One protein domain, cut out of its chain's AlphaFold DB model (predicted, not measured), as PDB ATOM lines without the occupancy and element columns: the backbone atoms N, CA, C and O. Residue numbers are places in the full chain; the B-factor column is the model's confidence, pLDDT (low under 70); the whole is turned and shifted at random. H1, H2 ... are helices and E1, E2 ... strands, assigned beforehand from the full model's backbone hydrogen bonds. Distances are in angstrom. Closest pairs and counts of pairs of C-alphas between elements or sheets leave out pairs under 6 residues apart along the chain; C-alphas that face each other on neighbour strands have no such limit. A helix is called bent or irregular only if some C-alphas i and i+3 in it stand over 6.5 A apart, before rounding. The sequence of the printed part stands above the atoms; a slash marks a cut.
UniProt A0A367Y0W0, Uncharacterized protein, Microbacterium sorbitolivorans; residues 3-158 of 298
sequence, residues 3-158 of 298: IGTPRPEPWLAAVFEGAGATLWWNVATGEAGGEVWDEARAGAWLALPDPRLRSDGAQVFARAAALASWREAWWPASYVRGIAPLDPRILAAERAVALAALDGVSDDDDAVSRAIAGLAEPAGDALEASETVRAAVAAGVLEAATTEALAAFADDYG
ATOM      1  N   ILE A   3     -30.483  26.720-104.997       86.19
ATOM      2  CA  ILE A   3     -31.387  27.237-103.967       86.19
ATOM      3  C   ILE A   3     -31.140  28.743-103.808       86.19
ATOM      4  O   ILE A   3     -30.009  29.205-103.913       86.19
ATOM      5  N   GLY A   4     -32.198  29.524-103.576       85.06
ATOM      6  CA  GLY A   4     -32.088  30.973-103.362       85.06
ATOM      7  C   GLY A   4     -31.711  31.791-104.606       85.06
ATOM      8  O   GLY A   4     -32.178  31.512-105.715       85.06
ATOM      9  N   THR A   5     -30.943  32.866-104.408       87.69
ATOM     10  CA  THR A   5     -30.581  33.814-105.474       87.69
ATOM     11  C   THR A   5     -29.394  33.335-106.317       87.69
ATOM     12  O   THR A   5     -28.566  32.558-105.837       87.69
ATOM     13  N   PRO A   6     -29.263  33.804-107.576       90.25
ATOM     14  CA  PRO A   6     -28.050  33.596-108.358       90.25
ATOM     15  C   PRO A   6     -26.808  34.094-107.613       90.25
ATOM     16  O   PRO A   6     -26.872  35.084-106.880       90.25
ATOM     17  N   ARG A   7     -25.672  33.425-107.829       89.94
ATOM     18  CA  ARG A   7     -24.394  33.837-107.246       89.94
ATOM     19  C   ARG A   7     -24.050  35.268-107.694       89.94
ATOM     20  O   ARG A   7     -24.073  35.520-108.901       89.94
ATOM     21  N   PRO A   8     -23.761  36.196-106.761       92.50
ATOM     22  CA  PRO A   8     -23.346  37.550-107.112       92.50
ATOM     23  C   PRO A   8     -21.908  37.559-107.654       92.50
ATOM     24  O   PRO A   8     -21.244  36.520-107.699       92.50
ATOM     25  N   GLU A   9     -21.419  38.740-108.040       92.44
ATOM     26  CA  GLU A   9     -20.015  38.932-108.421       92.44
ATOM     27  C   GLU A   9     -19.065  38.375-107.343       92.44
ATOM     28  O   GLU A   9     -19.373  38.488-106.152       92.44
ATOM     29  N   PRO A  10     -17.903  37.796-107.707       90.19
ATOM     30  CA  PRO A  10     -17.021  37.129-106.747       90.19
ATOM     31  C   PRO A  10     -16.621  37.997-105.549       90.19
ATOM     32  O   PRO A  10     -16.588  37.511-104.424       90.19
ATOM     33  N   TRP A  11     -16.385  39.292-105.771       91.44
ATOM     34  CA  TRP A  11     -16.021  40.246-104.719       91.44
ATOM     35  C   TRP A  11     -17.206  40.681-103.838       91.44
ATOM     36  O   TRP A  11     -16.999  41.310-102.806       91.44
ATOM     37  N   LEU A  12     -18.444  40.328-104.204       94.62
ATOM     38  CA  LEU A  12     -19.660  40.511-103.399       94.62
ATOM     39  C   LEU A  12     -20.137  39.212-102.734       94.62
ATOM     40  O   LEU A  12     -21.086  39.239-101.949       94.62
ATOM     41  N   ALA A  13     -19.525  38.075-103.060       93.94
ATOM     42  CA  ALA A  13     -19.921  36.774-102.548       93.94
ATOM     43  C   ALA A  13     -19.079  36.401-101.320       93.94
ATOM     44  O   ALA A  13     -17.902  36.063-101.443       93.94
ATOM     45  N   ALA A  14     -19.694  36.378-100.141       94.88
ATOM     46  CA  ALA A  14     -19.178  35.589 -99.027       94.88
ATOM     47  C   ALA A  14     -19.577  34.130 -99.273       94.88
ATOM     48  O   ALA A  14     -20.765  33.857 -99.433       94.88
ATOM     49  N   VAL A  15     -18.616  33.207 -99.345       95.25
ATOM     50  CA  VAL A  15     -18.852  31.810 -99.752       95.25
ATOM     51  C   VAL A  15     -18.437  30.848 -98.644       95.25
ATOM     52  O   VAL A  15     -17.393  31.035 -98.024       95.25
ATOM     53  N   PHE A  16     -19.247  29.814 -98.422       94.75
ATOM     54  CA  PHE A  16     -18.911  28.668 -97.584       94.75
ATOM     55  C   PHE A  16     -19.155  27.376 -98.362       94.75
ATOM     56  O   PHE A  16     -20.234  27.190 -98.925       94.75
ATOM     57  N   GLU A  17     -18.169  26.490 -98.379       94.75
ATOM     58  CA  GLU A  17     -18.266  25.159 -98.975       94.75
ATOM     59  C   GLU A  17     -18.360  24.127 -97.852       94.75
ATOM     60  O   GLU A  17     -17.497  24.073 -96.977       94.75
ATOM     61  N   GLY A  18     -19.435  23.343 -97.850       91.62
ATOM     62  CA  GLY A  18     -19.666  22.277 -96.882       91.62
ATOM     63  C   GLY A  18     -20.076  20.982 -97.570       91.62
ATOM     64  O   GLY A  18     -20.286  20.935 -98.783       91.62
ATOM     65  N   ALA A  19     -20.243  19.925 -96.780       91.69
ATOM     66  CA  ALA A  19     -20.550  18.593 -97.275       91.69
ATOM     67  C   ALA A  19     -21.815  18.589 -98.146       91.69
ATOM     68  O   ALA A  19     -22.941  18.707 -97.651       91.69
ATOM     69  N   GLY A  20     -21.621  18.428 -99.456       92.19
ATOM     70  CA  GLY A  20     -22.700  18.309-100.438       92.19
ATOM     71  C   GLY A  20     -23.324  19.621-100.925       92.19
ATOM     72  O   GLY A  20     -24.250  19.555-101.744       92.19
ATOM     73  N   ALA A  21     -22.861  20.786-100.451       93.75
ATOM     74  CA  ALA A  21     -23.385  22.080-100.881       93.75
ATOM     75  C   ALA A  21     -22.412  23.258-100.693       93.75
ATOM     76  O   ALA A  21     -21.694  23.347 -99.700       93.75
ATOM     77  N   THR A  22     -22.502  24.237-101.592       95.06
ATOM     78  CA  THR A  22     -21.847  25.545-101.475       95.06
ATOM     79  C   THR A  22     -22.910  26.594-101.234       95.06
ATOM     80  O   THR A  22     -23.848  26.717-102.021       95.06
ATOM     81  N   LEU A  23     -22.759  27.369-100.168       93.56
ATOM     82  CA  LEU A  23     -23.614  28.503 -99.846       93.56
ATOM     83  C   LEU A  23     -22.901  29.812-100.172       93.56
ATOM     84  O   LEU A  23     -21.679  29.922-100.042       93.56
ATOM     85  N   TRP A  24     -23.668  30.824-100.560       95.44
ATOM     86  CA  TRP A  24     -23.168  32.180-100.730       95.44
ATOM     87  C   TRP A  24     -24.134  33.223-100.183       95.44
ATOM     88  O   TRP A  24     -25.356  33.069-100.228       95.44
ATOM     89  N   TRP A  25     -23.563  34.337 -99.735       94.38
ATOM     90  CA  TRP A  25     -24.279  35.531 -99.313       94.38
ATOM     91  C   TRP A  25     -23.751  36.732-100.086       94.38
ATOM     92  O   TRP A  25     -22.543  36.968-100.136       94.38
ATOM     93  N   ASN A  26     -24.659  37.503-100.673       95.31
ATOM     94  CA  ASN A  26     -24.349  38.801-101.240       95.31
ATOM     95  C   ASN A  26     -24.132  39.790-100.091       95.31
ATOM     96  O   ASN A  26     -25.086  40.185 -99.421       95.31
ATOM     97  N   VAL A  27     -22.888  40.201 -99.855       94.06
ATOM     98  CA  VAL A  27     -22.555  41.101 -98.736       94.06
ATOM     99  C   VAL A  27     -23.147  42.502 -98.894       94.06
ATOM    100  O   VAL A  27     -23.318  43.205 -97.908       94.06
ATOM    101  N   ALA A  28     -23.496  42.900-100.119       93.12
ATOM    102  CA  ALA A  28     -24.074  44.204-100.417       93.12
ATOM    103  C   ALA A  28     -25.590  44.262-100.202       93.12
ATOM    104  O   ALA A  28     -26.097  45.354 -99.943       93.12
ATOM    105  N   THR A  29     -26.309  43.146-100.373       91.88
ATOM    106  CA  THR A  29     -27.786  43.097-100.301       91.88
ATOM    107  C   THR A  29     -28.317  42.212 -99.176       91.88
ATOM    108  O   THR A  29     -29.495  42.294 -98.835       91.88
ATOM    109  N   GLY A  30     -27.477  41.345 -98.610       88.19
ATOM    110  CA  GLY A  30     -27.858  40.325 -97.633       88.19
ATOM    111  C   GLY A  30     -28.554  39.099 -98.233       88.19
ATOM    112  O   GLY A  30     -28.857  38.164 -97.493       88.19
ATOM    113  N   GLU A  31     -28.809  39.073 -99.545       90.94
ATOM    114  CA  GLU A  31     -29.436  37.932-100.212       90.94
ATOM    115  C   GLU A  31     -28.544  36.688-100.158       90.94
ATOM    116  O   GLU A  31     -27.321  36.784-100.256       90.94
ATOM    117  N   ALA A  32     -29.162  35.515-100.037       91.88
ATOM    118  CA  ALA A  32     -28.466  34.241 -99.942       91.88
ATOM    119  C   ALA A  32     -28.886  33.287-101.066       91.88
ATOM    120  O   ALA A  32     -30.033  33.292-101.529       91.88
ATOM    121  N   GLY A  33     -27.957  32.427-101.454       92.81
ATOM    122  CA  GLY A  33     -28.208  31.312-102.349       92.81
ATOM    123  C   GLY A  33     -27.229  30.178-102.097       92.81
ATOM    124  O   GLY A  33     -26.391  30.234-101.196       92.81
ATOM    125  N   GLY A  34     -27.360  29.122-102.880       92.88
ATOM    126  CA  GLY A  34     -26.487  27.970-102.784       92.88
ATOM    127  C   GLY A  34     -26.658  26.998-103.937       92.88
ATOM    128  O   GLY A  34     -27.652  27.017-104.669       92.88
ATOM    129  N   GLU A  35     -25.679  26.121-104.080       94.06
ATOM    130  CA  GLU A  35     -25.678  25.004-105.009       94.06
ATOM    131  C   GLU A  35     -25.507  23.714-104.211       94.06
ATOM    132  O   GLU A  35     -24.508  23.526-103.528       94.06
ATOM    133  N   VAL A  36     -26.499  22.831-104.293       93.12
ATOM    134  CA  VAL A  36     -26.515  21.519-103.634       93.12
ATOM    135  C   VAL A  36     -26.231  20.442-104.676       93.12
ATOM    136  O   VAL A  36     -27.044  20.246-105.587       93.12
ATOM    137  N   TRP A  37     -25.112  19.730-104.564       94.62
ATOM    138  CA  TRP A  37     -24.774  18.607-105.455       94.62
ATOM    139  C   TRP A  37     -25.005  17.236-104.816       94.62
ATOM    140  O   TRP A  37     -25.172  16.264-105.548       94.62
ATOM    141  N   ASP A  38     -25.076  17.157-103.485       93.56
ATOM    142  CA  ASP A  38     -25.423  15.939-102.746       93.56
ATOM    143  C   ASP A  38     -26.452  16.266-101.658       93.56
ATOM    144  O   ASP A  38     -26.120  16.728-100.568       93.56
ATOM    145  N   GLU A  39     -27.729  16.043-101.974       91.06
ATOM    146  CA  GLU A  39     -28.852  16.369-101.088       91.06
ATOM    147  C   GLU A  39     -28.838  15.555 -99.788       91.06
ATOM    148  O   GLU A  39     -29.239  16.068 -98.745       91.06
ATOM    149  N   ALA A  40     -28.352  14.311 -99.821       89.31
ATOM    150  CA  ALA A  40     -28.299  13.468 -98.632       89.31
ATOM    151  C   ALA A  40     -27.235  13.972 -97.648       89.31
ATOM    152  O   ALA A  40     -27.513  14.077 -96.452       89.31
ATOM    153  N   ARG A  41     -26.044  14.330 -98.150       89.19
ATOM    154  CA  ARG A  41     -24.974  14.925 -97.329       89.19
ATOM    155  C   ARG A  41     -25.353  16.319 -96.843       89.19
ATOM    156  O   ARG A  41     -25.248  16.597 -95.652       89.19
ATOM    157  N   ALA A  42     -25.875  17.160 -97.732       89.75
ATOM    158  CA  ALA A  42     -26.255  18.525 -97.391       89.75
ATOM    159  C   ALA A  42     -27.448  18.573 -96.422       89.75
ATOM    160  O   ALA A  42     -27.490  19.397 -95.510       89.75
ATOM    161  N   GLY A  43     -28.406  17.653 -96.565       85.44
ATOM    162  CA  GLY A  43     -29.585  17.552 -95.704       85.44
ATOM    163  C   GLY A  43     -29.259  17.289 -94.232       85.44
ATOM    164  O   GLY A  43     -30.053  17.663 -93.370       85.44
ATOM    165  N   ALA A  44     -28.086  16.716 -93.934       83.00
ATOM    166  CA  ALA A  44     -27.631  16.474 -92.567       83.00
ATOM    167  C   ALA A  44     -27.379  17.769 -91.773       83.00
ATOM    168  O   ALA A  44     -27.514  17.757 -90.551       83.00
ATOM    169  N   TRP A  45     -27.059  18.881 -92.449       83.62
ATOM    170  CA  TRP A  45     -26.697  20.146 -91.797       83.62
ATOM    171  C   TRP A  45     -27.481  21.372 -92.295       83.62
ATOM    172  O   TRP A  45     -27.593  22.356 -91.567       83.62
ATOM    173  N   LEU A  46     -28.084  21.326 -93.491       83.00
ATOM    174  CA  LEU A  46     -28.895  22.427 -94.029       83.00
ATOM    175  C   LEU A  46     -30.334  22.478 -93.494       83.00
ATOM    176  O   LEU A  46     -31.003  23.479 -93.736       83.00
ATOM    177  N   ALA A  47     -30.807  21.445 -92.784       65.44
ATOM    178  CA  ALA A  47     -32.170  21.346 -92.242       65.44
ATOM    179  C   ALA A  47     -33.259  21.817 -93.240       65.44
ATOM    180  O   ALA A  47     -33.987  22.777 -92.994       65.44
ATOM    181  N   LEU A  48     -33.373  21.161 -94.399       56.50
ATOM    182  CA  LEU A  48     -34.379  21.519 -95.413       56.50
ATOM    183  C   LEU A  48     -35.778  21.021 -94.989       56.50
ATOM    184  O   LEU A  48     -35.934  19.848 -94.647       56.50
ATOM    185  N   PRO A  49     -36.808  21.896 -95.001       50.78
ATOM    186  CA  PRO A  49     -37.547  22.152 -96.239       50.78
ATOM    187  C   PRO A  49     -37.886  23.651 -96.389       50.78
ATOM    188  O   PRO A  49     -38.788  24.190 -95.750       50.78
ATOM    189  N   ASP A  50     -37.102  24.328 -97.218       52.34
ATOM    190  CA  ASP A  50     -36.880  25.778 -97.276       52.34
ATOM    191  C   ASP A  50     -38.117  26.684 -97.544       52.34
ATOM    192  O   ASP A  50     -38.913  26.402 -98.442       52.34
ATOM    193  N   PRO A  51     -38.255  27.848 -96.870       48.59
ATOM    194  CA  PRO A  51     -38.579  29.051 -97.642       48.59
ATOM    195  C   PRO A  51     -37.678  30.258 -97.293       48.59
ATOM    196  O   PRO A  51     -38.052  31.123 -96.498       48.59
ATOM    197  N   ARG A  52     -36.534  30.352 -97.986       49.38
ATOM    198  CA  ARG A  52     -35.454  31.366 -97.964       49.38
ATOM    199  C   ARG A  52     -34.419  31.296 -96.820       49.38
ATOM    200  O   ARG A  52     -33.711  32.272 -96.608       49.38
ATOM    201  N   LEU A  53     -34.314  30.142 -96.164       52.44
ATOM    202  CA  LEU A  53     -33.268  29.656 -95.249       52.44
ATOM    203  C   LEU A  53     -33.043  30.501 -93.987       52.44
ATOM    204  O   LEU A  53     -32.264  31.449 -93.935       52.44
ATOM    205  N   ARG A  54     -33.790  30.109 -92.948       49.12
ATOM    206  CA  ARG A  54     -33.761  30.648 -91.585       49.12
ATOM    207  C   ARG A  54     -32.438  30.350 -90.869       49.12
ATOM    208  O   ARG A  54     -31.858  29.282 -91.010       49.12
ATOM    209  N   SER A  55     -32.038  31.313 -90.047       49.47
ATOM    210  CA  SER A  55     -30.827  31.408 -89.231       49.47
ATOM    211  C   SER A  55     -30.824  30.501 -87.991       49.47
ATOM    212  O   SER A  55     -30.680  31.006 -86.878       49.47
ATOM    213  N   ASP A  56     -30.967  29.188 -88.161       61.53
ATOM    214  CA  ASP A  56     -30.888  28.245 -87.040       61.53
ATOM    215  C   ASP A  56     -29.683  27.301 -87.222       61.53
ATOM    216  O   ASP A  56     -29.444  26.760 -88.303       61.53
ATOM    217  N   GLY A  57     -28.904  27.108 -86.152       71.56
ATOM    218  CA  GLY A  57     -27.792  26.152 -86.097       71.56
ATOM    219  C   GLY A  57     -26.624  26.463 -87.045       71.56
ATOM    220  O   GLY A  57     -26.075  27.566 -87.037       71.56
ATOM    221  N   ALA A  58     -26.237  25.472 -87.855       79.81
ATOM    222  CA  ALA A  58     -25.023  25.469 -88.678       79.81
ATOM    223  C   ALA A  58     -24.949  26.621 -89.697       79.81
ATOM    224  O   ALA A  58     -23.881  27.178 -89.922       79.81
ATOM    225  N   GLN A  59     -26.067  27.051 -90.290       81.38
ATOM    226  CA  GLN A  59     -26.035  28.095 -91.327       81.38
ATOM    227  C   GLN A  59     -25.565  29.459 -90.805       81.38
ATOM    228  O   GLN A  59     -24.944  30.221 -91.546       81.38
ATOM    229  N   VAL A  60     -25.833  29.767 -89.530       84.25
ATOM    230  CA  VAL A  60     -25.347  30.999 -88.889       84.25
ATOM    231  C   VAL A  60     -23.825  30.989 -88.836       84.25
ATOM    232  O   VAL A  60     -23.187  31.980 -89.195       84.25
ATOM    233  N   PHE A  61     -23.246  29.852 -88.462       87.19
ATOM    234  CA  PHE A  61     -21.803  29.672 -88.417       87.19
ATOM    235  C   PHE A  61     -21.195  29.623 -89.823       87.19
ATOM    236  O   PHE A  61     -20.180  30.270 -90.059       87.19
ATOM    237  N   ALA A  62     -21.844  28.973 -90.795       90.44
ATOM    238  CA  ALA A  62     -21.389  28.965 -92.188       90.44
ATOM    239  C   ALA A  62     -21.325  30.389 -92.758       90.44
ATOM    240  O   ALA A  62     -20.325  30.788 -93.357       90.44
ATOM    241  N   ARG A  63     -22.358  31.199 -92.492       91.19
ATOM    242  CA  ARG A  63     -22.378  32.619 -92.856       91.19
ATOM    243  C   ARG A  63     -21.278  33.400 -92.144       91.19
ATOM    244  O   ARG A  63     -20.630  34.224 -92.780       91.19
ATOM    245  N   ALA A  64     -21.059  33.165 -90.852       90.38
ATOM    246  CA  ALA A  64     -20.000  33.835 -90.100       90.38
ATOM    247  C   ALA A  64     -18.603  33.509 -90.663       90.38
ATOM    248  O   ALA A  64     -17.825  34.425 -90.918       90.38
ATOM    249  N   ALA A  65     -18.318  32.236 -90.956       91.81
ATOM    250  CA  ALA A  65     -17.062  31.803 -91.574       91.81
ATOM    251  C   ALA A  65     -16.866  32.404 -92.979       91.81
ATOM    252  O   ALA A  65     -15.775  32.878 -93.314       91.81
ATOM    253  N   ALA A  66     -17.934  32.438 -93.784       94.25
ATOM    254  CA  ALA A  66     -17.934  33.055 -95.107       94.25
ATOM    255  C   ALA A  66     -17.664  34.565 -95.039       94.25
ATOM    256  O   ALA A  66     -16.856  35.086 -95.806       94.25
ATOM    257  N   LEU A  67     -18.322  35.275 -94.115       94.06
ATOM    258  CA  LEU A  67     -18.143  36.715 -93.926       94.06
ATOM    259  C   LEU A  67     -16.752  37.052 -93.391       94.06
ATOM    260  O   LEU A  67     -16.171  38.033 -93.843       94.06
ATOM    261  N   ALA A  68     -16.198  36.252 -92.479       93.31
ATOM    262  CA  ALA A  68     -14.832  36.437 -91.994       93.31
ATOM    263  C   ALA A  68     -13.816  36.296 -93.139       93.31
ATOM    264  O   ALA A  68     -12.975  37.173 -93.323       93.31
ATOM    265  N   SER A  69     -13.962  35.256 -93.968       93.19
ATOM    266  CA  SER A  69     -13.121  35.052 -95.158       93.19
ATOM    267  C   SER A  69     -13.288  36.175 -96.186       93.19
ATOM    268  O   SER A  69     -12.312  36.640 -96.769       93.19
ATOM    269  N   TRP A  70     -14.518  36.660 -96.388       96.00
ATOM    270  CA  TRP A  70     -14.766  37.804 -97.262       96.00
ATOM    271  C   TRP A  70     -14.096  39.073 -96.728       96.00
ATOM    272  O   TRP A  70     -13.411  39.751 -97.483       96.00
ATOM    273  N   ARG A  71     -14.238  39.380 -95.433       95.44
ATOM    274  CA  ARG A  71     -13.616  40.555 -94.799       95.44
ATOM    275  C   ARG A  71     -12.094  40.505 -94.887       95.44
ATOM    276  O   ARG A  71     -11.480  41.515 -95.203       95.44
ATOM    277  N   GLU A  72     -11.491  39.344 -94.664       92.12
ATOM    278  CA  GLU A  72     -10.046  39.157 -94.831       92.12
ATOM    279  C   GLU A  72      -9.583  39.504 -96.256       92.12
ATOM    280  O   GLU A  72      -8.554  40.153 -96.431       92.12
ATOM    281  N   ALA A  73     -10.365  39.123 -97.268       92.69
ATOM    282  CA  ALA A  73     -10.023  39.355 -98.668       92.69
ATOM    283  C   ALA A  73     -10.410  40.748 -99.195       92.69
ATOM    284  O   ALA A  73      -9.750  41.243-100.106       92.69
ATOM    285  N   TRP A  74     -11.477  41.358 -98.669       94.94
ATOM    286  CA  TRP A  74     -12.183  42.479 -99.307       94.94
ATOM    287  C   TRP A  74     -12.399  43.714 -98.431       94.94
ATOM    288  O   TRP A  74     -12.961  44.700 -98.910       94.94
ATOM    289  N   TRP A  75     -11.975  43.705 -97.164       95.69
ATOM    290  CA  TRP A  75     -12.234  44.838 -96.278       95.69
ATOM    291  C   TRP A  75     -11.509  46.123 -96.728       95.69
ATOM    292  O   TRP A  75     -10.275  46.144 -96.792       95.69
ATOM    293  N   PRO A  76     -12.237  47.228 -96.982       96.25
ATOM    294  CA  PRO A  76     -11.684  48.429 -97.604       96.25
ATOM    295  C   PRO A  76     -11.122  49.410 -96.565       96.25
ATOM    296  O   PRO A  76     -11.578  50.552 -96.451       96.25
ATOM    297  N   ALA A  77     -10.145  48.966 -95.776       95.12
ATOM    298  CA  ALA A  77      -9.507  49.800 -94.761       95.12
ATOM    299  C   ALA A  77      -8.972  51.103 -95.393       95.12
ATOM    300  O   ALA A  77      -8.280  51.062 -96.412       95.12
ATOM    301  N   SER A  78      -9.294  52.264 -94.814       95.69
ATOM    302  CA  SER A  78      -9.031  53.562 -95.449       95.69
ATOM    303  C   SER A  78      -8.866  54.700 -94.450       95.69
ATOM    304  O   SER A  78      -9.730  54.933 -93.603       95.69
ATOM    305  N   TYR A  79      -7.803  55.487 -94.611       92.06
ATOM    306  CA  TYR A  79      -7.656  56.761 -93.907       92.06
ATOM    307  C   TYR A  79      -8.562  57.837 -94.511       92.06
ATOM    308  O   TYR A  79      -9.104  58.662 -93.777       92.06
ATOM    309  N   VAL A  80      -8.765  57.813 -95.833       92.25
ATOM    310  CA  VAL A  80      -9.581  58.801 -96.562       92.25
ATOM    311  C   VAL A  80     -11.048  58.747 -96.131       92.25
ATOM    312  O   VAL A  80     -11.689  59.787 -95.976       92.25
ATOM    313  N   ARG A  81     -11.585  57.539 -95.929       93.31
ATOM    314  CA  ARG A  81     -12.974  57.320 -95.494       93.31
ATOM    315  C   ARG A  81     -13.120  57.078 -93.989       93.31
ATOM    316  O   ARG A  81     -14.244  56.942 -93.521       93.31
ATOM    317  N   GLY A  82     -12.020  57.044 -93.233       90.12
ATOM    318  CA  GLY A  82     -12.039  56.749 -91.797       90.12
ATOM    319  C   GLY A  82     -12.487  55.319 -91.470       90.12
ATOM    320  O   GLY A  82     -13.037  55.082 -90.398       90.12
ATOM    321  N   ILE A  83     -12.277  54.377 -92.393       92.69
ATOM    322  CA  ILE A  83     -12.611  52.962 -92.218       92.69
ATOM    323  C   ILE A  83     -11.424  52.290 -91.531       92.69
ATOM    324  O   ILE A  83     -10.338  52.180 -92.107       92.69
ATOM    325  N   ALA A  84     -11.626  51.852 -90.290       90.38
ATOM    326  CA  ALA A  84     -10.580  51.217 -89.501       90.38
ATOM    327  C   ALA A  84     -10.104  49.899 -90.146       90.38
ATOM    328  O   ALA A  84     -10.912  49.176 -90.741       90.38
ATOM    329  N   PRO A  85      -8.808  49.557 -90.030       91.81
ATOM    330  CA  PRO A  85      -8.335  48.237 -90.420       91.81
ATOM    331  C   PRO A  85      -8.914  47.170 -89.488       91.81
ATOM    332  O   PRO A  85      -9.046  47.399 -88.285       91.81
ATOM    333  N   LEU A  86      -9.230  45.999 -90.040       88.94
ATOM    334  CA  LEU A  86      -9.602  44.840 -89.233       88.94
ATOM    335  C   LEU A  86      -8.348  44.174 -88.685       88.94
ATOM    336  O   LEU A  86      -7.381  43.972 -89.417       88.94
ATOM    337  N   ASP A  87      -8.383  43.824 -87.401       85.31
ATOM    338  CA  ASP A  87      -7.329  43.023 -86.793       85.31
ATOM    339  C   ASP A  87      -7.420  41.588 -87.343       85.31
ATOM    340  O   ASP A  87      -8.438  40.917 -87.118       85.31
ATOM    341  N   PRO A  88      -6.389  41.092 -88.053       85.50
ATOM    342  CA  PRO A  88      -6.413  39.756 -88.641       85.50
ATOM    343  C   PRO A  88      -6.600  38.661 -87.586       85.50
ATOM    344  O   PRO A  88      -7.156  37.609 -87.885       85.50
ATOM    345  N   ARG A  89      -6.213  38.915 -86.331       80.88
ATOM    346  CA  ARG A  89      -6.356  37.968 -85.220       80.88
ATOM    347  C   ARG A  89      -7.808  37.832 -84.790       80.88
ATOM    348  O   ARG A  89      -8.262  36.731 -84.497       80.88
ATOM    349  N   ILE A  90      -8.552  38.939 -84.797       83.62
ATOM    350  CA  ILE A  90      -9.993  38.919 -84.537       83.62
ATOM    351  C   ILE A  90     -10.689  38.148 -85.657       83.62
ATOM    352  O   ILE A  90     -11.442  37.226 -85.366       83.62
ATOM    353  N   LEU A  91     -10.385  38.444 -86.925       87.88
ATOM    354  CA  LEU A  91     -10.962  37.715 -88.064       87.88
ATOM    355  C   LEU A  91     -10.650  36.214 -88.029       87.88
ATOM    356  O   LEU A  91     -11.542  35.394 -88.253       87.88
ATOM    357  N   ALA A  92      -9.408  35.848 -87.707       85.19
ATOM    358  CA  ALA A  92      -9.014  34.455 -87.532       85.19
ATOM    359  C   ALA A  92      -9.805  33.782 -86.400       85.19
ATOM    360  O   ALA A  92     -10.230  32.641 -86.565       85.19
ATOM    361  N   ALA A  93     -10.072  34.490 -85.296       82.06
ATOM    362  CA  ALA A  93     -10.823  33.954 -84.162       82.06
ATOM    363  C   ALA A  93     -12.288  33.744 -84.529       82.06
ATOM    364  O   ALA A  93     -12.831  32.669 -84.294       82.06
ATOM    365  N   GLU A  94     -12.912  34.737 -85.163       86.38
ATOM    366  CA  GLU A  94     -14.289  34.636 -85.648       86.38
ATOM    367  C   GLU A  94     -14.452  33.453 -86.600       86.38
ATOM    368  O   GLU A  94     -15.391  32.666 -86.460       86.38
ATOM    369  N   ARG A  95     -13.502  33.283 -87.525       90.44
ATOM    370  CA  ARG A  95     -13.482  32.148 -88.445       90.44
ATOM    371  C   ARG A  95     -13.271  30.821 -87.721       90.44
ATOM    372  O   ARG A  95     -14.001  29.880 -88.012       90.44
ATOM    373  N   ALA A  96     -12.313  30.725 -86.799       86.62
ATOM    374  CA  ALA A  96     -12.033  29.493 -86.062       86.62
ATOM    375  C   ALA A  96     -13.246  29.039 -85.241       86.62
ATOM    376  O   ALA A  96     -13.651  27.886 -85.337       86.62
ATOM    377  N   VAL A  97     -13.882  29.960 -84.513       84.00
ATOM    378  CA  VAL A  97     -15.101  29.693 -83.736       84.00
ATOM    379  C   VAL A  97     -16.251  29.246 -84.639       84.00
ATOM    380  O   VAL A  97     -16.955  28.288 -84.321       84.00
ATOM    381  N   ALA A  98     -16.436  29.914 -85.779       88.31
ATOM    382  CA  ALA A  98     -17.463  29.539 -86.740       88.31
ATOM    383  C   ALA A  98     -17.214  28.148 -87.343       88.31
ATOM    384  O   ALA A  98     -18.143  27.352 -87.437       88.31
ATOM    385  N   LEU A  99     -15.972  27.829 -87.714       89.50
ATOM    386  CA  LEU A  99     -15.613  26.518 -88.259       89.50
ATOM    387  C   LEU A  99     -15.715  25.404 -87.215       89.50
ATOM    388  O   LEU A  99     -16.146  24.311 -87.552       89.50
ATOM    389  N   ALA A 100     -15.387  25.676 -85.954       83.56
ATOM    390  CA  ALA A 100     -15.533  24.715 -84.862       83.56
ATOM    391  C   ALA A 100     -16.993  24.304 -84.638       83.56
ATOM    392  O   ALA A 100     -17.309  23.132 -84.468       83.56
ATOM    393  N   ALA A 101     -17.912  25.267 -84.711       83.69
ATOM    394  CA  ALA A 101     -19.345  24.989 -84.657       83.69
ATOM    395  C   ALA A 101     -19.867  24.231 -85.900       83.69
ATOM    396  O   ALA A 101     -21.006  23.762 -85.906       83.69
ATOM    397  N   LEU A 102     -19.043  24.132 -86.948       85.81
ATOM    398  CA  LEU A 102     -19.272  23.396 -88.192       85.81
ATOM    399  C   LEU A 102     -18.402  22.134 -88.281       85.81
ATOM    400  O   LEU A 102     -18.227  21.594 -89.375       85.81
ATOM    401  N   ASP A 103     -17.832  21.669 -87.170       83.75
ATOM    402  CA  ASP A 103     -17.019  20.459 -87.177       83.75
ATOM    403  C   ASP A 103     -17.841  19.257 -87.684       83.75
ATOM    404  O   ASP A 103     -19.007  19.064 -87.319       83.75
ATOM    405  N   GLY A 104     -17.266  18.500 -88.619       82.25
ATOM    406  CA  GLY A 104     -17.948  17.439 -89.371       82.25
ATOM    407  C   GLY A 104     -18.984  17.901 -90.412       82.25
ATOM    408  O   GLY A 104     -19.618  17.054 -91.047       82.25
ATOM    409  N   VAL A 105     -19.181  19.213 -90.606       84.94
ATOM    410  CA  VAL A 105     -20.033  19.786 -91.670       84.94
ATOM    411  C   VAL A 105     -19.218  20.163 -92.905       84.94
ATOM    412  O   VAL A 105     -19.699  19.998 -94.026       84.94
ATOM    413  N   SER A 106     -18.011  20.697 -92.719       83.25
ATOM    414  CA  SER A 106     -17.086  21.005 -93.816       83.25
ATOM    415  C   SER A 106     -16.605  19.723 -94.511       83.25
ATOM    416  O   SER A 106     -16.459  18.693 -93.863       83.25
ATOM    417  N   ASP A 107     -16.325  19.787 -95.818       83.69
ATOM    418  CA  ASP A 107     -15.600  18.713 -96.533       83.69
ATOM    419  C   ASP A 107     -14.085  18.720 -96.222       83.69
ATOM    420  O   ASP A 107     -13.349  17.824 -96.630       83.69
ATOM    421  N   ASP A 108     -13.622  19.749 -95.515       85.69
ATOM    422  CA  ASP A 108     -12.247  19.928 -95.067       85.69
ATOM    423  C   ASP A 108     -12.138  19.664 -93.560       85.69
ATOM    424  O   ASP A 108     -12.412  20.552 -92.746       85.69
ATOM    425  N   ASP A 109     -11.723  18.443 -93.214       82.31
ATOM    426  CA  ASP A 109     -11.541  17.971 -91.833       82.31
ATOM    427  C   ASP A 109     -10.460  18.770 -91.068       82.31
ATOM    428  O   ASP A 109     -10.473  18.826 -89.840       82.31
ATOM    429  N   ASP A 110      -9.543  19.438 -91.779       83.88
ATOM    430  CA  ASP A 110      -8.452  20.225 -91.189       83.88
ATOM    431  C   ASP A 110      -8.783  21.728 -91.092       83.88
ATOM    432  O   ASP A 110      -7.945  22.526 -90.651       83.88
ATOM    433  N   ALA A 111      -9.985  22.156 -91.500       83.44
ATOM    434  CA  ALA A 111     -10.369  23.571 -91.557       83.44
ATOM    435  C   ALA A 111     -10.222  24.271 -90.196       83.44
ATOM    436  O   ALA A 111      -9.678  25.377 -90.113       83.44
ATOM    437  N   VAL A 112     -10.671  23.608 -89.126       79.44
ATOM    438  CA  VAL A 112     -10.624  24.128 -87.752       79.44
ATOM    439  C   VAL A 112      -9.177  24.250 -87.280       79.44
ATOM    440  O   VAL A 112      -8.747  25.339 -86.900       79.44
ATOM    441  N   SER A 113      -8.392  23.178 -87.397       77.81
ATOM    442  CA  SER A 113      -6.978  23.148 -87.008       77.81
ATOM    443  C   SER A 113      -6.158  24.215 -87.733       77.81
ATOM    444  O   SER A 113      -5.347  24.904 -87.113       77.81
ATOM    445  N   ARG A 114      -6.398  24.427 -89.037       81.44
ATOM    446  CA  ARG A 114      -5.739  25.496 -89.808       81.44
ATOM    447  C   ARG A 114      -6.164  26.891 -89.357       81.44
ATOM    448  O   ARG A 114      -5.315  27.775 -89.260       81.44
ATOM    449  N   ALA A 115      -7.446  27.100 -89.060       79.94
ATOM    450  CA  ALA A 115      -7.930  28.381 -88.553       79.94
ATOM    451  C   ALA A 115      -7.348  28.708 -87.166       79.94
ATOM    452  O   ALA A 115      -6.927  29.842 -86.942       79.94
ATOM    453  N   ILE A 116      -7.247  27.716 -86.273       75.38
ATOM    454  CA  ILE A 116      -6.620  27.864 -84.951       75.38
ATOM    455  C   ILE A 116      -5.108  28.076 -85.077       75.38
ATOM    456  O   ILE A 116      -4.555  28.935 -84.397       75.38
ATOM    457  N   ALA A 117      -4.420  27.366 -85.974       72.12
ATOM    458  CA  ALA A 117      -2.998  27.604 -86.223       72.12
ATOM    459  C   ALA A 117      -2.728  29.053 -86.671       72.12
ATOM    460  O   ALA A 117      -1.715  29.636 -86.292       72.12
ATOM    461  N   GLY A 118      -3.664  29.668 -87.403       68.12
ATOM    462  CA  GLY A 118      -3.615  31.092 -87.750       68.12
ATOM    463  C   GLY A 118      -3.737  32.050 -86.555       68.12
ATOM    464  O   GLY A 118      -3.284  33.185 -86.654       68.12
ATOM    465  N   LEU A 119      -4.301  31.607 -85.424       68.50
ATOM    466  CA  LEU A 119      -4.375  32.377 -84.170       68.50
ATOM    467  C   LEU A 119      -3.094  32.320 -83.338       68.50
ATOM    468  O   LEU A 119      -2.864  33.199 -82.510       68.50
ATOM    469  N   ALA A 120      -2.274  31.286 -83.533       59.66
ATOM    470  CA  ALA A 120      -1.015  31.122 -82.812       59.66
ATOM    471  C   ALA A 120       0.055  32.154 -83.227       59.66
ATOM    472  O   ALA A 120       1.041  32.336 -82.515       59.66
ATOM    473  N   GLU A 121      -0.163  32.860 -84.339       57.72
ATOM    474  CA  GLU A 121       0.577  34.056 -84.750       57.72
ATOM    475  C   GLU A 121      -0.073  35.319 -84.133       57.72
ATOM    476  O   GLU A 121      -1.290  35.488 -84.101       57.72
ATOM    477  N   PRO A 122       0.745  36.257 -83.642       53.47
ATOM    478  CA  PRO A 122       0.760  36.812 -82.280       53.47
ATOM    479  C   PRO A 122      -0.584  37.358 -81.743       53.47
ATOM    480  O   PRO A 122      -0.861  38.560 -81.829       53.47
ATOM    481  N   ALA A 123      -1.382  36.517 -81.077       50.81
ATOM    482  CA  ALA A 123      -2.601  36.916 -80.365       50.81
ATOM    483  C   ALA A 123      -2.401  36.973 -78.843       50.81
ATOM    484  O   ALA A 123      -2.208  35.972 -78.165       50.81
ATOM    485  N   GLY A 124      -2.481  38.176 -78.289       51.75
ATOM    486  CA  GLY A 124      -2.503  38.417 -76.854       51.75
ATOM    487  C   GLY A 124      -3.059  39.814 -76.657       51.75
ATOM    488  O   GLY A 124      -2.496  40.772 -77.178       51.75
ATOM    489  N   ASP A 125      -4.223  39.864 -76.013       48.25
ATOM    490  CA  ASP A 125      -5.009  41.027 -75.571       48.25
ATOM    491  C   ASP A 125      -6.155  41.511 -76.490       48.25
ATOM    492  O   ASP A 125      -7.138  42.043 -75.985       48.25
ATOM    493  N   ALA A 126      -6.135  41.280 -77.811       53.06
ATOM    494  CA  ALA A 126      -7.192  41.802 -78.708       53.06
ATOM    495  C   ALA A 126      -8.505  40.985 -78.738       53.06
ATOM    496  O   ALA A 126      -9.516  41.452 -79.264       53.06
ATOM    497  N   LEU A 127      -8.507  39.762 -78.200       51.38
ATOM    498  CA  LEU A 127      -9.609  38.816 -78.402       51.38
ATOM    499  C   LEU A 127     -10.856  39.079 -77.541       51.38
ATOM    500  O   LEU A 127     -11.947  38.651 -77.913       51.38
ATOM    501  N   GLU A 128     -10.734  39.802 -76.425       50.62
ATOM    502  CA  GLU A 128     -11.825  39.979 -75.449       50.62
ATOM    503  C   GLU A 128     -13.000  40.853 -75.958       50.62
ATOM    504  O   GLU A 128     -14.042  40.934 -75.308       50.62
ATOM    505  N   ALA A 129     -12.881  41.490 -77.133       50.44
ATOM    506  CA  ALA A 129     -13.851  42.475 -77.631       50.44
ATOM    507  C   ALA A 129     -14.848  41.976 -78.709       50.44
ATOM    508  O   ALA A 129     -15.845  42.661 -78.965       50.44
ATOM    509  N   SER A 130     -14.641  40.813 -79.346       61.81
ATOM    510  CA  SER A 130     -15.484  40.383 -80.486       61.81
ATOM    511  C   SER A 130     -16.911  39.989 -80.066       61.81
ATOM    512  O   SER A 130     -17.130  39.220 -79.127       61.81
ATOM    513  N   GLU A 131     -17.917  40.516 -80.773       62.59
ATOM    514  CA  GLU A 131     -19.333  40.160 -80.584       62.59
ATOM    515  C   GLU A 131     -19.639  38.724 -81.026       62.59
ATOM    516  O   GLU A 131     -20.397  38.027 -80.357       62.59
ATOM    517  N   THR A 132     -18.984  38.248 -82.086       57.81
ATOM    518  CA  THR A 132     -19.090  36.866 -82.574       57.81
ATOM    519  C   THR A 132     -18.593  35.872 -81.523       57.81
ATOM    520  O   THR A 132     -19.264  34.882 -81.231       57.81
ATOM    521  N   VAL A 133     -17.455  36.174 -80.888       58.47
ATOM    522  CA  VAL A 133     -16.906  35.365 -79.789       58.47
ATOM    523  C   VAL A 133     -17.866  35.363 -78.591       58.47
ATOM    524  O   VAL A 133     -18.160  34.306 -78.034       58.47
ATOM    525  N   ARG A 134     -18.451  36.519 -78.243       59.28
ATOM    526  CA  ARG A 134     -19.485  36.612 -77.194       59.28
ATOM    527  C   ARG A 134     -20.746  35.807 -77.529       59.28
ATOM    528  O   ARG A 134     -21.301  35.172 -76.634       59.28
ATOM    529  N   ALA A 135     -21.193  35.805 -78.785       59.91
ATOM    530  CA  ALA A 135     -22.353  35.035 -79.231       59.91
ATOM    531  C   ALA A 135     -22.101  33.519 -79.172       59.91
ATOM    532  O   ALA A 135     -22.980  32.776 -78.742       59.91
ATOM    533  N   ALA A 136     -20.898  33.062 -79.529       57.69
ATOM    534  CA  ALA A 136     -20.514  31.655 -79.417       57.69
ATOM    535  C   ALA A 136     -20.455  31.175 -77.959       57.69
ATOM    536  O   ALA A 136     -20.943  30.088 -77.649       57.69
ATOM    537  N   VAL A 137     -19.952  32.010 -77.042       55.19
ATOM    538  CA  VAL A 137     -20.023  31.736 -75.596       55.19
ATOM    539  C   VAL A 137     -21.464  31.693 -75.105       55.19
ATOM    540  O   VAL A 137     -21.850  30.769 -74.396       55.19
ATOM    541  N   ALA A 138     -22.295  32.660 -75.505       54.97
ATOM    542  CA  ALA A 138     -23.709  32.680 -75.130       54.97
ATOM    543  C   ALA A 138     -24.478  31.452 -75.656       54.97
ATOM    544  O   ALA A 138     -25.422  31.000 -75.011       54.97
ATOM    545  N   ALA A 139     -24.061  30.901 -76.798       54.34
ATOM    546  CA  ALA A 139     -24.590  29.667 -77.374       54.34
ATOM    547  C   ALA A 139     -24.010  28.383 -76.743       54.34
ATOM    548  O   ALA A 139     -24.413  27.291 -77.134       54.34
ATOM    549  N   GLY A 140     -23.088  28.492 -75.776       51.19
ATOM    550  CA  GLY A 140     -22.457  27.351 -75.104       51.19
ATOM    551  C   GLY A 140     -21.438  26.598 -75.962       51.19
ATOM    552  O   GLY A 140     -21.068  25.483 -75.614       51.19
ATOM    553  N   VAL A 141     -20.996  27.188 -77.078       56.41
ATOM    554  CA  VAL A 141     -19.956  26.621 -77.959       56.41
ATOM    555  C   VAL A 141     -18.566  26.788 -77.330       56.41
ATOM    556  O   VAL A 141     -17.686  25.966 -77.543       56.41
ATOM    557  N   LEU A 142     -18.389  27.830 -76.514       52.94
ATOM    558  CA  LEU A 142     -17.213  28.067 -75.673       52.94
ATOM    559  C   LEU A 142     -17.677  28.287 -74.230       52.94
ATOM    560  O   LEU A 142     -18.516  29.152 -73.985       52.94
ATOM    561  N   GLU A 143     -17.134  27.542 -73.265       44.53
ATOM    562  CA  GLU A 143     -17.562  27.651 -71.858       44.53
ATOM    563  C   GLU A 143     -17.153  28.984 -71.190       44.53
ATOM    564  O   GLU A 143     -17.756  29.386 -70.196       44.53
ATOM    565  N   ALA A 144     -16.201  29.729 -71.766       44.97
ATOM    566  CA  ALA A 144     -15.905  31.131 -71.455       44.97
ATOM    567  C   ALA A 144     -15.110  31.759 -72.618       44.97
ATOM    568  O   ALA A 144     -14.363  31.060 -73.283       44.97
ATOM    569  N   ALA A 145     -15.222  33.062 -72.889       47.06
ATOM    570  CA  ALA A 145     -14.313  33.760 -73.817       47.06
ATOM    571  C   ALA A 145     -13.175  34.392 -73.018       47.06
ATOM    572  O   ALA A 145     -13.119  35.608 -72.852       47.06
ATOM    573  N   THR A 146     -12.303  33.559 -72.465       54.38
ATOM    574  CA  THR A 146     -11.032  33.998 -71.882       54.38
ATOM    575  C   THR A 146      -9.888  33.466 -72.735       54.38
ATOM    576  O   THR A 146     -10.032  32.458 -73.429       54.38
ATOM    577  N   THR A 147      -8.725  34.111 -72.667       55.09
ATOM    578  CA  THR A 147      -7.476  33.598 -73.256       55.09
ATOM    579  C   THR A 147      -7.201  32.146 -72.832       55.09
ATOM    580  O   THR A 147      -6.686  31.361 -73.619       55.09
ATOM    581  N   GLU A 148      -7.611  31.759 -71.619       54.72
ATOM    582  CA  GLU A 148      -7.521  30.386 -71.102       54.72
ATOM    583  C   GLU A 148      -8.477  29.411 -71.800       54.72
ATOM    584  O   GLU A 148      -8.096  28.277 -72.064       54.72
ATOM    585  N   ALA A 149      -9.692  29.836 -72.141       60.88
ATOM    586  CA  ALA A 149     -10.632  28.993 -72.871       60.88
ATOM    587  C   ALA A 149     -10.226  28.811 -74.335       60.88
ATOM    588  O   ALA A 149     -10.392  27.723 -74.873       60.88
ATOM    589  N   LEU A 150      -9.636  29.835 -74.964       59.78
ATOM    590  CA  LEU A 150      -9.001  29.658 -76.271       59.78
ATOM    591  C   LEU A 150      -7.757  28.776 -76.207       59.78
ATOM    592  O   LEU A 150      -7.516  28.038 -77.153       59.78
ATOM    593  N   ALA A 151      -6.983  28.830 -75.122       61.28
ATOM    594  CA  ALA A 151      -5.857  27.922 -74.923       61.28
ATOM    595  C   ALA A 151      -6.325  26.469 -74.746       61.28
ATOM    596  O   ALA A 151      -5.805  25.594 -75.422       61.28
ATOM    597  N   ALA A 152      -7.355  26.225 -73.929       65.19
ATOM    598  CA  ALA A 152      -7.964  24.900 -73.788       65.19
ATOM    599  C   ALA A 152      -8.570  24.403 -75.113       65.19
ATOM    600  O   ALA A 152      -8.368  23.258 -75.501       65.19
ATOM    601  N   PHE A 153      -9.244  25.291 -75.846       63.81
ATOM    602  CA  PHE A 153      -9.775  25.002 -77.174       63.81
ATOM    603  C   PHE A 153      -8.658  24.681 -78.180       63.81
ATOM    604  O   PHE A 153      -8.779  23.755 -78.971       63.81
ATOM    605  N   ALA A 154      -7.538  25.405 -78.142       60.38
ATOM    606  CA  ALA A 154      -6.380  25.096 -78.971       60.38
ATOM    607  C   ALA A 154      -5.763  23.735 -78.595       60.38
ATOM    608  O   ALA A 154      -5.448  22.958 -79.497       60.38
ATOM    609  N   ASP A 155      -5.672  23.406 -77.302       66.81
ATOM    610  CA  ASP A 155      -5.192  22.106 -76.815       66.81
ATOM    611  C   ASP A 155      -6.076  20.938 -77.292       66.81
ATOM    612  O   ASP A 155      -5.540  19.917 -77.733       66.81
ATOM    613  N   ASP A 156      -7.407  21.092 -77.286       72.50
ATOM    614  CA  ASP A 156      -8.358  20.070 -77.764       72.50
ATOM    615  C   ASP A 156      -8.152  19.720 -79.250       72.50
ATOM    616  O   ASP A 156      -8.333  18.570 -79.657       72.50
ATOM    617  N   TYR A 157      -7.702  20.693 -80.047       61.59
ATOM    618  CA  TYR A 157      -7.361  20.526 -81.464       61.59
ATOM    619  C   TYR A 157      -5.847  20.365 -81.714       61.59
ATOM    620  O   TYR A 157      -5.400  20.354 -82.862       61.59
ATOM    621  N   GLY A 158      -5.032  20.216 -80.663       61.34
ATOM    622  CA  GLY A 158      -3.586  19.985 -80.763       61.34
ATOM    623  C   GLY A 158      -2.764  21.173 -81.285       61.34
ATOM    624  O   GLY A 158      -1.662  20.971 -81.804       61.34
TER     625      GLY A 158
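Overview. This is residues 3 to 158 of the 298 residues of an uncharacterized protein of Microbacterium sorbitolivorans (UniProt A0A367Y0W0). A small sheet of three strands makes one end of the domain, with the long helix H2 running slantwise over one of its faces and H3 folded back beside H2 as the next layer. The short helices H4, H5 and H6 pack round H3, and H7 lies loosely at the end far from the sheet, while H1 packs at the sheet's other end. The printed part has 156 residues, with three named strands followed by seven named helices; the sheet's order is E1 - E2 - E3, antiparallel, and the class is mixed. It is compact, with a radius of gyration of the C-alphas of 15.9 A and spans of 43 by 42 by 25 A.

Arrangement. Residues 3 to 4 pair antiparallel with residues 33 to 34 of E3, residues 32 to 36. E1, residues 13 to 18, E2, residues 21 to 26, and E3 form a meander, each strand the antiparallel neighbour of the one before. N 16 and O 23 are 2.9 A apart, and N 35 and O 22 are 2.8 A apart, both within hydrogen-bond range. H1, residues 39 to 46, and H2, residues 58 to 74, are on the sheet in two layers, helices on one face of a sheet. H2 lies over E1 and E2 at a height of 6.6 A over the sheet, slantwise to the strands, at 47 degrees to E1 on the local plane; the closest C-alphas of E1 and H2, Ala 14 and Ala 66, are 4.8 A apart. H2 touches H1 with residues 58 to 59 alone, about perpendicular at 85 degrees; the closest C-alphas, Trp 45 and Ala 58, are 6.4 A apart. H2 forms a helical hairpin with H3, residues 88 to 100, the hub: they touch at a shallow tilt of 25 degrees, opposite ways, with C-alphas Phe 61 and Ala 98 closest at 4.7 A. H3 touches H4, residues 111 to 117, in another hairpin, closest at C-alphas Ala 96 and Ala 115, 4.9 A. It also touches H5, residues 126 to 129, closest at C-alphas Ile 90 and Leu 127, 6.1 A, and H6, residues 131 to 138, closest at C-alphas Glu 94 and Thr 132, 6.1 A. H7, residues 147 to 156, is close to H4 but not clearly touching, with C-alphas Ile 116 and Ala 154 closest at 6.6 A. Each O i to N i+4 pair is within hydrogen-bond range in H2, H3, H4, H6 and H7, against 2 of 4 in H1; H5 is too short for such a pair.

Along the chain. E1 begins at C-alpha 13 (-19.921, 36.774, -102.548) and is 15.6 A long; E2 is 16.8 A and E3 13.4 A. H2 is 23.8 A, H3 18.0 A and H7 14.3 A long, ending at C-alpha 156 (-8.358, 20.070, -77.764). H5 is irregular, but only just: C-alphas 126 and 129 are 6.8 A apart.

Size, cuts and confidence. The two C-alphas farthest apart, Ala 40 and Val 80, are 49.1 A apart. The links H1 to H2 and H2 to H3 are long, and the printed part has no cut. Mean pLDDT of the printed part is 78.3; residues 47 to 56, 118 to 155 and 157 to 158 are under 70.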